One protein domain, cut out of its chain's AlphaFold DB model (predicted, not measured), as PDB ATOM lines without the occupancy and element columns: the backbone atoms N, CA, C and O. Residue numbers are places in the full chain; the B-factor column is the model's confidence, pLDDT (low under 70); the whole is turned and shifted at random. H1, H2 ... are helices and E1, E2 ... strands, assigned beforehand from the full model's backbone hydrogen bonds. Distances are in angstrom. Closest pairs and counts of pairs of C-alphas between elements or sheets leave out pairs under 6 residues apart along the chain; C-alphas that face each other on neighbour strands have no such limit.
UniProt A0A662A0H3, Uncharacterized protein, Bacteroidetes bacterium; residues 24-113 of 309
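What this domain is: This is residues 24 to 113 of the 309 residues of an uncharacterized protein of Bacteroidetes bacterium (UniProt A0A662A0H3). Two long helices, H1 and H4, run side by side in opposite directions along the longest axis, with a small head at one end made of the short strand pair E1 and E2, H2 and H3. The printed part has 90 residues, ordered H1, E1, H2, H3, E2, H4; it is mostly helix, with an antiparallel sheet. It is only just loose, close to compact, with radius of gyration of the C-alphas 14.8 A and spans 49 by 25 by 17 A.

Where its parts are: H1, residues 24 to 39, starts at C-alpha 24 (111.839, 82.083, 123.870) and is 22.6 A long. E1 is 48 to 50, H2 51 to 54, H3 58 to 67, E2 80 to 82. H4, 83 to 102, is 28.7 A long, ending at C-alpha 102 (110.926, 91.252, 120.085).

How they stand to each other: H1 touches H4, closest C-alphas Ile 31 and Arg 97 at 5.9 A, a shallow tilt of 23 degrees, opposite ways. E1 and E2 are antiparallel; N 49 and O 81, 2.8 A, are within hydrogen-bond range. H1, H3 and H4 have every O i to N i+4 pair within range; H2 is too short for one.

The domain as a whole: The printed part has no cut. H3 to E2 is a long link. Residues 71 to 72, 111 and 113 have pLDDT under 70.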
ATOM      1  N   PHE A  24     112.782  81.586 124.869       87.81
ATOM      2  CA  PHE A  24     111.839  82.083 123.870       87.81
ATOM      3  C   PHE A  24     110.506  81.319 123.832       87.81
ATOM      4  O   PHE A  24     109.442  81.924 123.866       87.81
ATOM      5  N   LYS A  25     110.527  79.977 123.823       88.62
ATOM      6  CA  LYS A  25     109.292  79.165 123.809       88.62
ATOM      7  C   LYS A  25     108.445  79.400 125.058       88.62
ATOM      8  O   LYS A  25     107.220  79.353 124.975       88.62
ATOM      9  N   LYS A  26     109.092  79.662 126.198       90.56
ATOM     10  CA  LYS A  26     108.400  80.045 127.430       90.56
ATOM     11  C   LYS A  26     107.673  81.385 127.253       90.56
ATOM     12  O   LYS A  26     106.493  81.444 127.579       90.56
ATOM     13  N   LEU A  27     108.317  82.397 126.659       91.81
ATOM     14  CA  LEU A  27     107.676  83.685 126.351       91.81
ATOM     15  C   LEU A  27     106.459  83.520 125.429       91.81
ATOM     16  O   LEU A  27     105.395  84.047 125.735       91.81
ATOM     17  N   ILE A  28     106.581  82.720 124.363       91.81
ATOM     18  CA  ILE A  28     105.459  82.407 123.457       91.81
ATOM     19  C   ILE A  28     104.299  81.736 124.208       91.81
ATOM     20  O   ILE A  28     103.133  82.045 123.971       91.81
ATOM     21  N   LYS A  29     104.594  80.807 125.123       91.94
ATOM     22  CA  LYS A  29     103.559  80.145 125.925       91.94
ATOM     23  C   LYS A  29     102.854  81.129 126.861       91.94
ATOM     24  O   LYS A  29     101.636  81.058 126.990       91.94
ATOM     25  N   GLU A  30     103.606  82.014 127.506       92.69
ATOM     26  CA  GLU A  30     103.072  83.011 128.439       92.69
ATOM     27  C   GLU A  30     102.196  84.049 127.736       92.69
ATOM     28  O   GLU A  30     101.071  84.273 128.168       92.69
ATOM     29  N   ILE A  31     102.641  84.625 126.614       94.12
ATOM     30  CA  ILE A  31     101.798  85.577 125.878       94.12
ATOM     31  C   ILE A  31     100.526  84.912 125.346       94.12
ATOM     32  O   ILE A  31      99.450  85.483 125.461       94.12
ATOM     33  N   ASN A  32     100.609  83.678 124.834       94.12
ATOM     34  CA  ASN A  32      99.423  82.957 124.368       94.12
ATOM     35  C   ASN A  32      98.438  82.678 125.511       94.12
ATOM     36  O   ASN A  32      97.231  82.656 125.282       94.12
ATOM     37  N   TYR A  33      98.937  82.469 126.733       93.75
ATOM     38  CA  TYR A  33      98.094  82.376 127.919       93.75
ATOM     39  C   TYR A  33      97.366  83.699 128.185       93.75
ATOM     40  O   TYR A  33      96.139  83.704 128.236       93.75
ATOM     41  N   TYR A  34      98.091  84.819 128.261       95.25
ATOM     42  CA  TYR A  34      97.476  86.126 128.507       95.25
ATOM     43  C   TYR A  34      96.488  86.525 127.405       95.25
ATOM     44  O   TYR A  34      95.395  86.980 127.714       95.25
ATOM     45  N   LEU A  35      96.808  86.267 126.133       94.81
ATOM     46  CA  LEU A  35      95.897  86.498 125.006       94.81
ATOM     47  C   LEU A  35      94.603  85.679 125.127       94.81
ATOM     48  O   LEU A  35      93.532  86.193 124.823       94.81
ATOM     49  N   ASN A  36      94.683  84.421 125.578       93.31
ATOM     50  CA  ASN A  36      93.500  83.575 125.777       93.31
ATOM     51  C   ASN A  36      92.607  84.079 126.911       93.31
ATOM     52  O   ASN A  36      91.387  84.002 126.803       93.31
ATOM     53  N   GLU A  37      93.198  84.546 128.008       93.31
ATOM     54  CA  GLU A  37      92.436  85.116 129.116       93.31
ATOM     55  C   GLU A  37      91.830  86.471 128.730       93.31
ATOM     56  O   GLU A  37      90.648  86.708 128.973       93.31
ATOM     57  N   TYR A  38      92.592  87.304 128.018       94.19
ATOM     58  CA  TYR A  38      92.139  88.593 127.501       94.19
ATOM     59  C   TYR A  38      90.968  88.465 126.520       94.19
ATOM     60  O   TYR A  38      90.041  89.275 126.540       94.19
ATOM     61  N   GLU A  39      90.957  87.424 125.682       92.12
ATOM     62  CA  GLU A  39      89.865  87.147 124.741       92.12
ATOM     63  C   GLU A  39      88.499  87.059 125.430       92.12
ATOM     64  O   GLU A  39      87.502  87.527 124.881       92.12
ATOM     65  N   LYS A  40      88.463  86.506 126.649       90.50
ATOM     66  CA  LYS A  40      87.237  86.287 127.429       90.50
ATOM     67  C   LYS A  40      86.640  87.579 127.978       90.50
ATOM     68  O   LYS A  40      85.469  87.594 128.343       90.50
ATOM     69  N   LEU A  41      87.438  88.642 128.071       91.69
ATOM     70  CA  LEU A  41      87.008  89.906 128.651       91.69
ATOM     71  C   LEU A  41      86.146  90.686 127.662       91.69
ATOM     72  O   LEU A  41      86.430  90.740 126.467       91.69
ATOM     73  N   SER A  42      85.119  91.354 128.164       89.62
ATOM     74  CA  SER A  42      84.304  92.298 127.405       89.62
ATOM     75  C   SER A  42      84.233  93.635 128.139       89.62
ATOM     76  O   SER A  42      83.997  93.628 129.349       89.62
ATOM     77  N   PRO A  43      84.366  94.769 127.427       84.44
ATOM     78  CA  PRO A  43      84.168  96.090 128.018       84.44
ATOM     79  C   PRO A  43      82.697  96.508 128.118       84.44
ATOM     80  O   PRO A  43      82.383  97.523 128.724       84.44
ATOM     81  N   LEU A  44      81.790  95.747 127.500       82.44
ATOM     82  CA  LEU A  44      80.342  95.998 127.492       82.44
ATOM     83  C   LEU A  44      79.562  94.918 128.261       82.44
ATOM     84  O   LEU A  44      78.340  94.847 128.153       82.44
ATOM     85  N   GLY A  45      80.280  94.015 128.932       77.00
ATOM     86  CA  GLY A  45      79.726  92.856 129.623       77.00
ATOM     87  C   GLY A  45      79.650  93.076 131.127       77.00
ATOM     88  O   GLY A  45      79.062  94.049 131.594       77.00
ATOM     89  N   ASP A  46      80.241  92.147 131.870       80.44
ATOM     90  CA  ASP A  46      80.225  92.170 133.325       80.44
ATOM     91  C   ASP A  46      80.925  93.422 133.868       80.44
ATOM     92  O   ASP A  46      82.010  93.799 133.422       80.44
ATOM     93  N   GLU A  47      80.311  94.058 134.864       85.81
ATOM     94  CA  GLU A  47      80.915  95.192 135.569       85.81
ATOM     95  C   GLU A  47      82.118  94.739 136.408       85.81
ATOM     96  O   GLU A  47      83.107  95.461 136.511       85.81
ATOM     97  N   TYR A  48      82.062  93.515 136.947       90.62
ATOM     98  CA  TYR A  48      83.109  92.906 137.764       90.62
ATOM     99  C   TYR A  48      83.444  91.495 137.279       90.62
ATOM    100  O   TYR A  48      82.552  90.695 137.006       90.62
ATOM    101  N   TYR A  49      84.732  91.158 137.277       92.69
ATOM    102  CA  TYR A  49      85.232  89.816 136.997       92.69
ATOM    103  C   TYR A  49      85.788  89.147 138.261       92.69
ATOM    104  O   TYR A  49      86.518  89.791 139.022       92.69
ATOM    105  N   PRO A  50      85.514  87.846 138.484       93.12
ATOM    106  CA  PRO A  50      86.088  87.106 139.602       93.12
ATOM    107  C   PRO A  50      87.591  86.894 139.390       93.12
ATOM    108  O   PRO A  50      88.003  86.292 138.399       93.12
ATOM    109  N   ILE A  51      88.419  87.313 140.349       91.12
ATOM    110  CA  ILE A  51      89.889  87.285 140.223       91.12
ATOM    111  C   ILE A  51      90.407  85.847 140.051       91.12
ATOM    112  O   ILE A  51      91.261  85.568 139.208       91.12
ATOM    113  N   LEU A  52      89.846  84.899 140.807       89.31
ATOM    114  CA  LEU A  52      90.247  83.486 140.759       89.31
ATOM    115  C   LEU A  52      89.847  82.772 139.454       89.31
ATOM    116  O   LEU A  52      90.315  81.661 139.207       89.31
ATOM    117  N   GLY A  53      89.013  83.388 138.608       86.00
ATOM    118  CA  GLY A  53      88.565  82.810 137.336       86.00
ATOM    119  C   GLY A  53      89.637  82.768 136.241       86.00
ATOM    120  O   GLY A  53      89.460  82.063 135.250       86.00
ATOM    121  N   PHE A  54      90.751  83.480 136.433       89.19
ATOM    122  CA  PHE A  54      91.746  83.757 135.392       89.19
ATOM    123  C   PHE A  54      93.089  83.058 135.601       89.19
ATOM    124  O   PHE A  54      94.075  83.449 134.987       89.19
ATOM    125  N   GLY A  55      93.168  82.070 136.501       88.88
ATOM    126  CA  GLY A  55      94.372  81.248 136.699       88.88
ATOM    127  C   GLY A  55      95.645  82.013 137.097       88.88
ATOM    128  O   GLY A  55      96.743  81.485 136.934       88.88
ATOM    129  N   LEU A  56      95.510  83.246 137.591       92.06
ATOM    130  CA  LEU A  56      96.625  84.122 137.951       92.06
ATOM    131  C   LEU A  56      97.443  83.548 139.114       92.06
ATOM    132  O   LEU A  56      96.912  82.914 140.031       92.06
ATOM    133  N   SER A  57      98.752  83.797 139.102       92.50
ATOM    134  CA  SER A  57      99.612  83.476 140.241       92.50
ATOM    135  C   SER A  57      99.288  84.361 141.448       92.50
ATOM    136  O   SER A  57      98.776  85.469 141.311       92.50
ATOM    137  N   SER A  58      99.647  83.922 142.658       92.06
ATOM    138  CA  SER A  58      99.446  84.736 143.868       92.06
ATOM    139  C   SER A  58     100.138  86.103 143.793       92.06
ATOM    140  O   SER A  58      99.635  87.075 144.351       92.06
ATOM    141  N   GLN A  59     101.275  86.186 143.094       93.31
ATOM    142  CA  GLN A  59     101.983  87.446 142.875       93.31
ATOM    143  C   GLN A  59     101.185  88.378 141.958       93.31
ATOM    144  O   GLN A  59     100.996  89.536 142.305       93.31
ATOM    145  N   GLU A  60     100.683  87.865 140.836       93.69
ATOM    146  CA  GLU A  60      99.855  88.627 139.891       93.69
ATOM    147  C   GLU A  60      98.541  89.087 140.522       93.69
ATOM    148  O   GLU A  60      98.129  90.220 140.319       93.69
ATOM    149  N   ILE A  61      97.909  88.244 141.344       91.81
ATOM    150  CA  ILE A  61      96.720  88.630 142.115       91.81
ATOM    151  C   ILE A  61      97.042  89.795 143.058       91.81
ATOM    152  O   ILE A  61      96.253  90.725 143.183       91.81
ATOM    153  N   THR A  62      98.198  89.749 143.723       90.19
ATOM    154  CA  THR A  62      98.617  90.817 144.641       90.19
ATOM    155  C   THR A  62      98.889  92.120 143.889       90.19
ATOM    156  O   THR A  62      98.461  93.175 144.337       90.19
ATOM    157  N   GLU A  63      99.575  92.047 142.746       89.88
ATOM    158  CA  GLU A  63      99.822  93.184 141.851       89.88
ATOM    159  C   GLU A  63      98.503  93.818 141.392       89.88
ATOM    160  O   GLU A  63      98.281  94.998 141.646       89.88
ATOM    161  N   LEU A  64      97.587  93.003 140.858       89.12
ATOM    162  CA  LEU A  64      96.267  93.428 140.395       89.12
ATOM    163  C   LEU A  64      95.446  94.116 141.497       89.12
ATOM    164  O   LEU A  64      94.825  95.148 141.263       89.12
ATOM    165  N   ILE A  65      95.435  93.550 142.708       87.62
ATOM    166  CA  ILE A  65      94.705  94.128 143.847       87.62
ATOM    167  C   ILE A  65      95.334  95.451 144.288       87.62
ATOM    168  O   ILE A  65      94.597  96.374 144.616       87.62
ATOM    169  N   ASN A  66      96.665  95.550 144.304       85.69
ATOM    170  CA  ASN A  66      97.366  96.758 144.741       85.69
ATOM    171  C   ASN A  66      97.197  97.917 143.752       85.69
ATOM    172  O   ASN A  66      96.997  99.050 144.182       85.69
ATOM    173  N   GLU A  67      97.268  97.646 142.447       82.62
ATOM    174  CA  GLU A  67      97.034  98.658 141.405       82.62
ATOM    175  C   GLU A  67      95.597  99.180 141.436       82.62
ATOM    176  O   GLU A  67      95.345 100.349 141.151       82.62
ATOM    177  N   ALA A  68      94.661  98.330 141.856       82.06
ATOM    178  CA  ALA A  68      93.260  98.670 141.975       82.06
ATOM    179  C   ALA A  68      92.836  99.097 143.391       82.06
ATOM    180  O   ALA A  68      91.642  99.206 143.605       82.06
ATOM    181  N   ASP A  69      93.702  99.334 144.381       71.00
ATOM    182  CA  ASP A  69      93.266  99.590 145.776       71.00
ATOM    183  C   ASP A  69      92.729 101.034 145.989       71.00
ATOM    184  O   ASP A  69      93.313 101.846 146.705       71.00
ATOM    185  N   TYR A  70      91.599 101.363 145.348       75.94
ATOM    186  CA  TYR A  70      90.795 102.579 145.537       75.94
ATOM    187  C   TYR A  70      89.315 102.208 145.760       75.94
ATOM    188  O   TYR A  70      88.839 101.210 145.227       75.94
ATOM    189  N   ASP A  71      88.576 103.010 146.538       59.19
ATOM    190  CA  ASP A  71      87.311 102.660 147.230       59.19
ATOM    191  C   ASP A  71      86.115 102.155 146.370       59.19
ATOM    192  O   ASP A  71      85.053 101.860 146.920       59.19
ATOM    193  N   ALA A  72      86.244 102.001 145.045       68.56
ATOM    194  CA  ALA A  72      85.157 101.588 144.140       68.56
ATOM    195  C   ALA A  72      85.483 100.421 143.179       68.56
ATOM    196  O   ALA A  72      84.599  99.933 142.474       68.56
ATOM    197  N   THR A  73      86.720  99.940 143.135       85.06
ATOM    198  CA  THR A  73      87.233  99.045 142.073       85.06
ATOM    199  C   THR A  73      87.116  97.555 142.407       85.06
ATOM    200  O   THR A  73      87.042  96.707 141.517       85.06
ATOM    201  N   LEU A  74      87.089  97.222 143.696       88.31
ATOM    202  CA  LEU A  74      86.985  95.869 144.220       88.31
ATOM    203  C   LEU A  74      85.629  95.693 144.891       88.31
ATOM    204  O   LEU A  74      85.113  96.575 145.576       88.31
ATOM    205  N   THR A  75      85.061  94.504 144.741       86.88
ATOM    206  CA  THR A  75      83.901  94.098 145.543       86.88
ATOM    207  C   THR A  75      84.238  94.087 147.036       86.88
ATOM    208  O   THR A  75      85.395  93.952 147.437       86.88
ATOM    209  N   LYS A  76      83.212  94.148 147.896       84.62
ATOM    210  CA  LYS A  76      83.374  94.158 149.364       84.62
ATOM    211  C   LYS A  76      84.223  92.995 149.899       84.62
ATOM    212  O   LYS A  76      84.936  93.162 150.885       84.62
ATOM    213  N   ASN A  77      84.140  91.828 149.261       85.62
ATOM    214  CA  ASN A  77      84.891  90.635 149.650       85.62
ATOM    215  C   ASN A  77      86.292  90.566 149.015       85.62
ATOM    216  O   ASN A  77      87.028  89.625 149.301       85.62
ATOM    217  N   LYS A  78      86.651  91.531 148.154       84.31
ATOM    218  CA  LYS A  78      87.874  91.546 147.336       84.31
ATOM    219  C   LYS A  78      88.073  90.258 146.515       84.31
ATOM    220  O   LYS A  78      89.201  89.852 146.259       84.31
ATOM    221  N   ASP A  79      86.980  89.606 146.113       88.44
ATOM    222  CA  ASP A  79      86.993  88.379 145.298       88.44
ATOM    223  C   ASP A  79      86.819  88.660 143.794       88.44
ATOM    224  O   ASP A  79      87.156  87.825 142.950       88.44
ATOM    225  N   SER A  80      86.344  89.863 143.471       92.19
ATOM    226  CA  SER A  80      86.081  90.339 142.115       92.19
ATOM    227  C   SER A  80      86.520  91.793 141.952       92.19
ATOM    228  O   SER A  80      86.427  92.578 142.903       92.19
ATOM    229  N   ILE A  81      86.952  92.141 140.743       92.31
ATOM    230  CA  ILE A  81      87.509  93.446 140.362       92.31
ATOM    231  C   ILE A  81      86.761  94.012 139.156       92.31
ATOM    232  O   ILE A  81      86.287  93.243 138.320       92.31
ATOM    233  N   GLN A  82      86.645  95.335 139.066       91.50
ATOM    234  CA  GLN A  82      86.021  95.996 137.925       91.50
ATOM    235  C   GLN A  82      86.659  95.577 136.597       91.50
ATOM    236  O   GLN A  82      87.873  95.370 136.496       91.50
ATOM    237  N   SER A  83      85.825  95.470 135.567       91.19
ATOM    238  CA  SER A  83      86.220  94.952 134.258       91.19
ATOM    239  C   SER A  83      87.353  95.726 133.604       91.19
ATOM    240  O   SER A  83      88.278  95.101 133.089       91.19
ATOM    241  N   TYR A  84      87.325  97.058 133.690       89.94
ATOM    242  CA  TYR A  84      88.379  97.929 133.174       89.94
ATOM    243  C   TYR A  84      89.766  97.572 133.740       89.94
ATOM    244  O   TYR A  84      90.703  97.399 132.969       89.94
ATOM    245  N   HIS A  85      89.894  97.353 135.054       91.38
ATOM    246  CA  HIS A  85      91.184  97.005 135.664       91.38
ATOM    247  C   HIS A  85      91.677  95.614 135.264       91.38
ATOM    248  O   HIS A  85      92.871  95.408 135.067       91.38
ATOM    249  N   MET A  86      90.768  94.645 135.113       93.31
ATOM    250  CA  MET A  86      91.154  93.329 134.600       93.31
ATOM    251  C   MET A  86      91.648  93.432 133.149       93.31
ATOM    252  O   MET A  86      92.647  92.809 132.793       93.31
ATOM    253  N   ILE A  87      90.971  94.230 132.316       93.69
ATOM    254  CA  ILE A  87      91.372  94.502 130.930       93.69
ATOM    255  C   ILE A  87      92.773  95.126 130.905       93.69
ATOM    256  O   ILE A  87      93.660  94.554 130.273       93.69
ATOM    257  N   GLU A  88      92.986  96.221 131.633       93.06
ATOM    258  CA  GLU A  88      94.256  96.961 131.710       93.06
ATOM    259  C   GLU A  88      95.423  96.084 132.196       93.06
ATOM    260  O   GLU A  88      96.511  96.090 131.610       93.06
ATOM    261  N   PHE A  89      95.189  95.243 133.208       94.50
ATOM    262  CA  PHE A  89      96.187  94.294 133.695       94.50
ATOM    263  C   PHE A  89      96.662  93.350 132.586       94.50
ATOM    264  O   PHE A  89      97.864  93.184 132.361       94.50
ATOM    265  N   PHE A  90      95.730  92.731 131.855       95.44
ATOM    266  CA  PHE A  90      96.092  91.816 130.777       95.44
ATOM    267  C   PHE A  90      96.732  92.532 129.585       95.44
ATOM    268  O   PHE A  90      97.648  91.961 128.993       95.44
ATOM    269  N   GLN A  91      96.318  93.762 129.259       95.56
ATOM    270  CA  GLN A  91      96.982  94.597 128.245       95.56
ATOM    271  C   GLN A  91      98.455  94.795 128.593       95.56
ATOM    272  O   GLN A  91      99.325  94.381 127.826       95.56
ATOM    273  N   THR A  92      98.723  95.248 129.817       95.12
ATOM    274  CA  THR A  92     100.080  95.450 130.338       95.12
ATOM    275  C   THR A  92     100.911  94.166 130.261       95.12
ATOM    276  O   THR A  92     102.066  94.183 129.824       95.12
ATOM    277  N   LYS A  93     100.339  93.010 130.638       95.69
ATOM    278  CA  LYS A  93     101.043  91.719 130.524       95.69
ATOM    279  C   LYS A  93     101.314  91.323 129.072       95.69
ATOM    280  O   LYS A  93     102.364  90.737 128.804       95.69
ATOM    281  N   ILE A  94     100.398  91.601 128.146       95.88
ATOM    282  CA  ILE A  94     100.580  91.316 126.717       95.88
ATOM    283  C   ILE A  94     101.692  92.198 126.143       95.88
ATOM    284  O   ILE A  94     102.618  91.659 125.536       95.88
ATOM    285  N   GLU A  95     101.649  93.509 126.381       95.44
ATOM    286  CA  GLU A  95     102.641  94.480 125.903       95.44
ATOM    287  C   GLU A  95     104.049  94.148 126.411       95.44
ATOM    288  O   GLU A  95     104.974  93.987 125.614       95.44
ATOM    289  N   ASP A  96     104.208  93.907 127.718       94.81
ATOM    290  CA  ASP A  96     105.492  93.502 128.309       94.81
ATOM    291  C   ASP A  96     106.027  92.196 127.698       94.81
ATOM    292  O   ASP A  96     107.236  92.026 127.499       94.81
ATOM    293  N   ARG A  97     105.146  91.240 127.372       94.69
ATOM    294  CA  ARG A  97     105.575  90.000 126.716       94.69
ATOM    295  C   ARG A  97     105.933  90.201 125.255       94.69
ATOM    296  O   ARG A  97     106.893  89.566 124.820       94.69
ATOM    297  N   ILE A  98     105.235  91.064 124.521       93.94
ATOM    298  CA  ILE A  98     105.620  91.443 123.155       93.94
ATOM    299  C   ILE A  98     107.003  92.087 123.183       93.94
ATOM    300  O   ILE A  98     107.885  91.611 122.471       93.94
ATOM    301  N   ASP A  99     107.232  93.056 124.071       92.06
ATOM    302  CA  ASP A  99     108.523  93.728 124.238       92.06
ATOM    303  C   ASP A  99     109.664  92.727 124.507       92.06
ATOM    304  O   ASP A  99     110.696  92.715 123.828       92.06
ATOM    305  N   LYS A 100     109.449  91.789 125.436       91.69
ATOM    306  CA  LYS A 100     110.414  90.716 125.732       91.69
ATOM    307  C   LYS A 100     110.633  89.764 124.561       91.69
ATOM    308  O   LYS A 100     111.742  89.255 124.404       91.69
ATOM    309  N   ILE A 101     109.598  89.479 123.771       91.50
ATOM    310  CA  ILE A 101     109.689  88.610 122.593       91.50
ATOM    311  C   ILE A 101     110.521  89.284 121.509       91.50
ATOM    312  O   ILE A 101     111.445  88.648 121.007       91.50
ATOM    313  N   VAL A 102     110.234  90.544 121.172       89.31
ATOM    314  CA  VAL A 102     110.926  91.252 120.085       89.31
ATOM    315  C   VAL A 102     112.386  91.545 120.433       89.31
ATOM    316  O   VAL A 102     113.257  91.411 119.580       89.31
ATOM    317  N   LYS A 103     112.690  91.820 121.708       87.56
ATOM    318  CA  LYS A 103     114.067  92.003 122.206       87.56
ATOM    319  C   LYS A 103     114.841  90.693 122.393       87.56
ATOM    320  O   LYS A 103     116.033  90.724 122.707       87.56
ATOM    321  N   HIS A 104     114.206  89.528 122.246       88.19
ATOM    322  CA  HIS A 104     114.887  88.253 122.457       88.19
ATOM    323  C   HIS A 104     115.866  87.950 121.301       88.19
ATOM    324  O   HIS A 104     115.466  88.017 120.141       88.19
ATOM    325  N   PRO A 105     117.109  87.487 121.564       85.69
ATOM    326  CA  PRO A 105     118.110  87.215 120.517       85.69
ATOM    327  C   PRO A 105     117.689  86.204 119.439       85.69
ATOM    328  O   PRO A 105     118.234  86.176 118.336       85.69
ATOM    329  N   ASP A 106     116.728  85.346 119.773       85.06
ATOM    330  CA  ASP A 106     116.180  84.354 118.850       85.06
ATOM    331  C   ASP A 106     114.889  84.805 118.142       85.06
ATOM    332  O   ASP A 106     114.270  83.983 117.471       85.06
ATOM    333  N   PHE A 107     114.463  86.066 118.275       86.38
ATOM    334  CA  PHE A 107     113.250  86.591 117.634       86.38
ATOM    335  C   PHE A 107     113.293  86.427 116.111       86.38
ATOM    336  O   PHE A 107     112.421  85.785 115.540       86.38
ATOM    337  N   ILE A 108     114.363  86.906 115.468       79.69
ATOM    338  CA  ILE A 108     114.550  86.809 114.008       79.69
ATOM    339  C   ILE A 108     114.721  85.360 113.544       79.69
ATOM    340  O   ILE A 108     114.294  84.981 112.457       79.69
ATOM    341  N   LYS A 109     115.355  84.530 114.380       76.31
ATOM    342  CA  LYS A 109     115.667  83.132 114.053       76.31
ATOM    343  C   LYS A 109     114.455  82.217 114.178       76.31
ATOM    344  O   LYS A 109     114.407  81.176 113.525       76.31
ATOM    345  N   ASN A 110     113.504  82.563 115.041       73.75
ATOM    346  CA  ASN A 110     112.319  81.759 115.283       73.75
ATOM    347  C   ASN A 110     111.120  82.329 114.539       73.75
ATOM    348  O   ASN A 110     110.789  83.505 114.625       73.75
ATOM    349  N   ASN A 111     110.379  81.449 113.875       66.38
ATOM    350  CA  ASN A 111     109.120  81.842 113.277       66.38
ATOM    351  C   ASN A 111     108.074  82.099 114.377       66.38
ATOM    352  O   ASN A 111     107.543  81.156 114.966       66.38
ATOM    353  N   ILE A 112     107.709  83.367 114.591       76.31
ATOM    354  CA  ILE A 112     106.612  83.790 115.481       76.31
ATOM    355  C   ILE A 112     105.218  83.308 115.037       76.31
ATOM    356  O   ILE A 112     104.213  83.662 115.642       76.31
ATOM    357  N   SER A 113     105.132  82.464 114.006       69.88
ATOM    358  CA  SER A 113     103.930  81.712 113.612       69.88
ATOM    359  C   SER A 113     103.199  81.007 114.756       69.88
ATOM    360  O   SER A 113     101.997  80.808 114.653       69.88
TER     361      SER A 113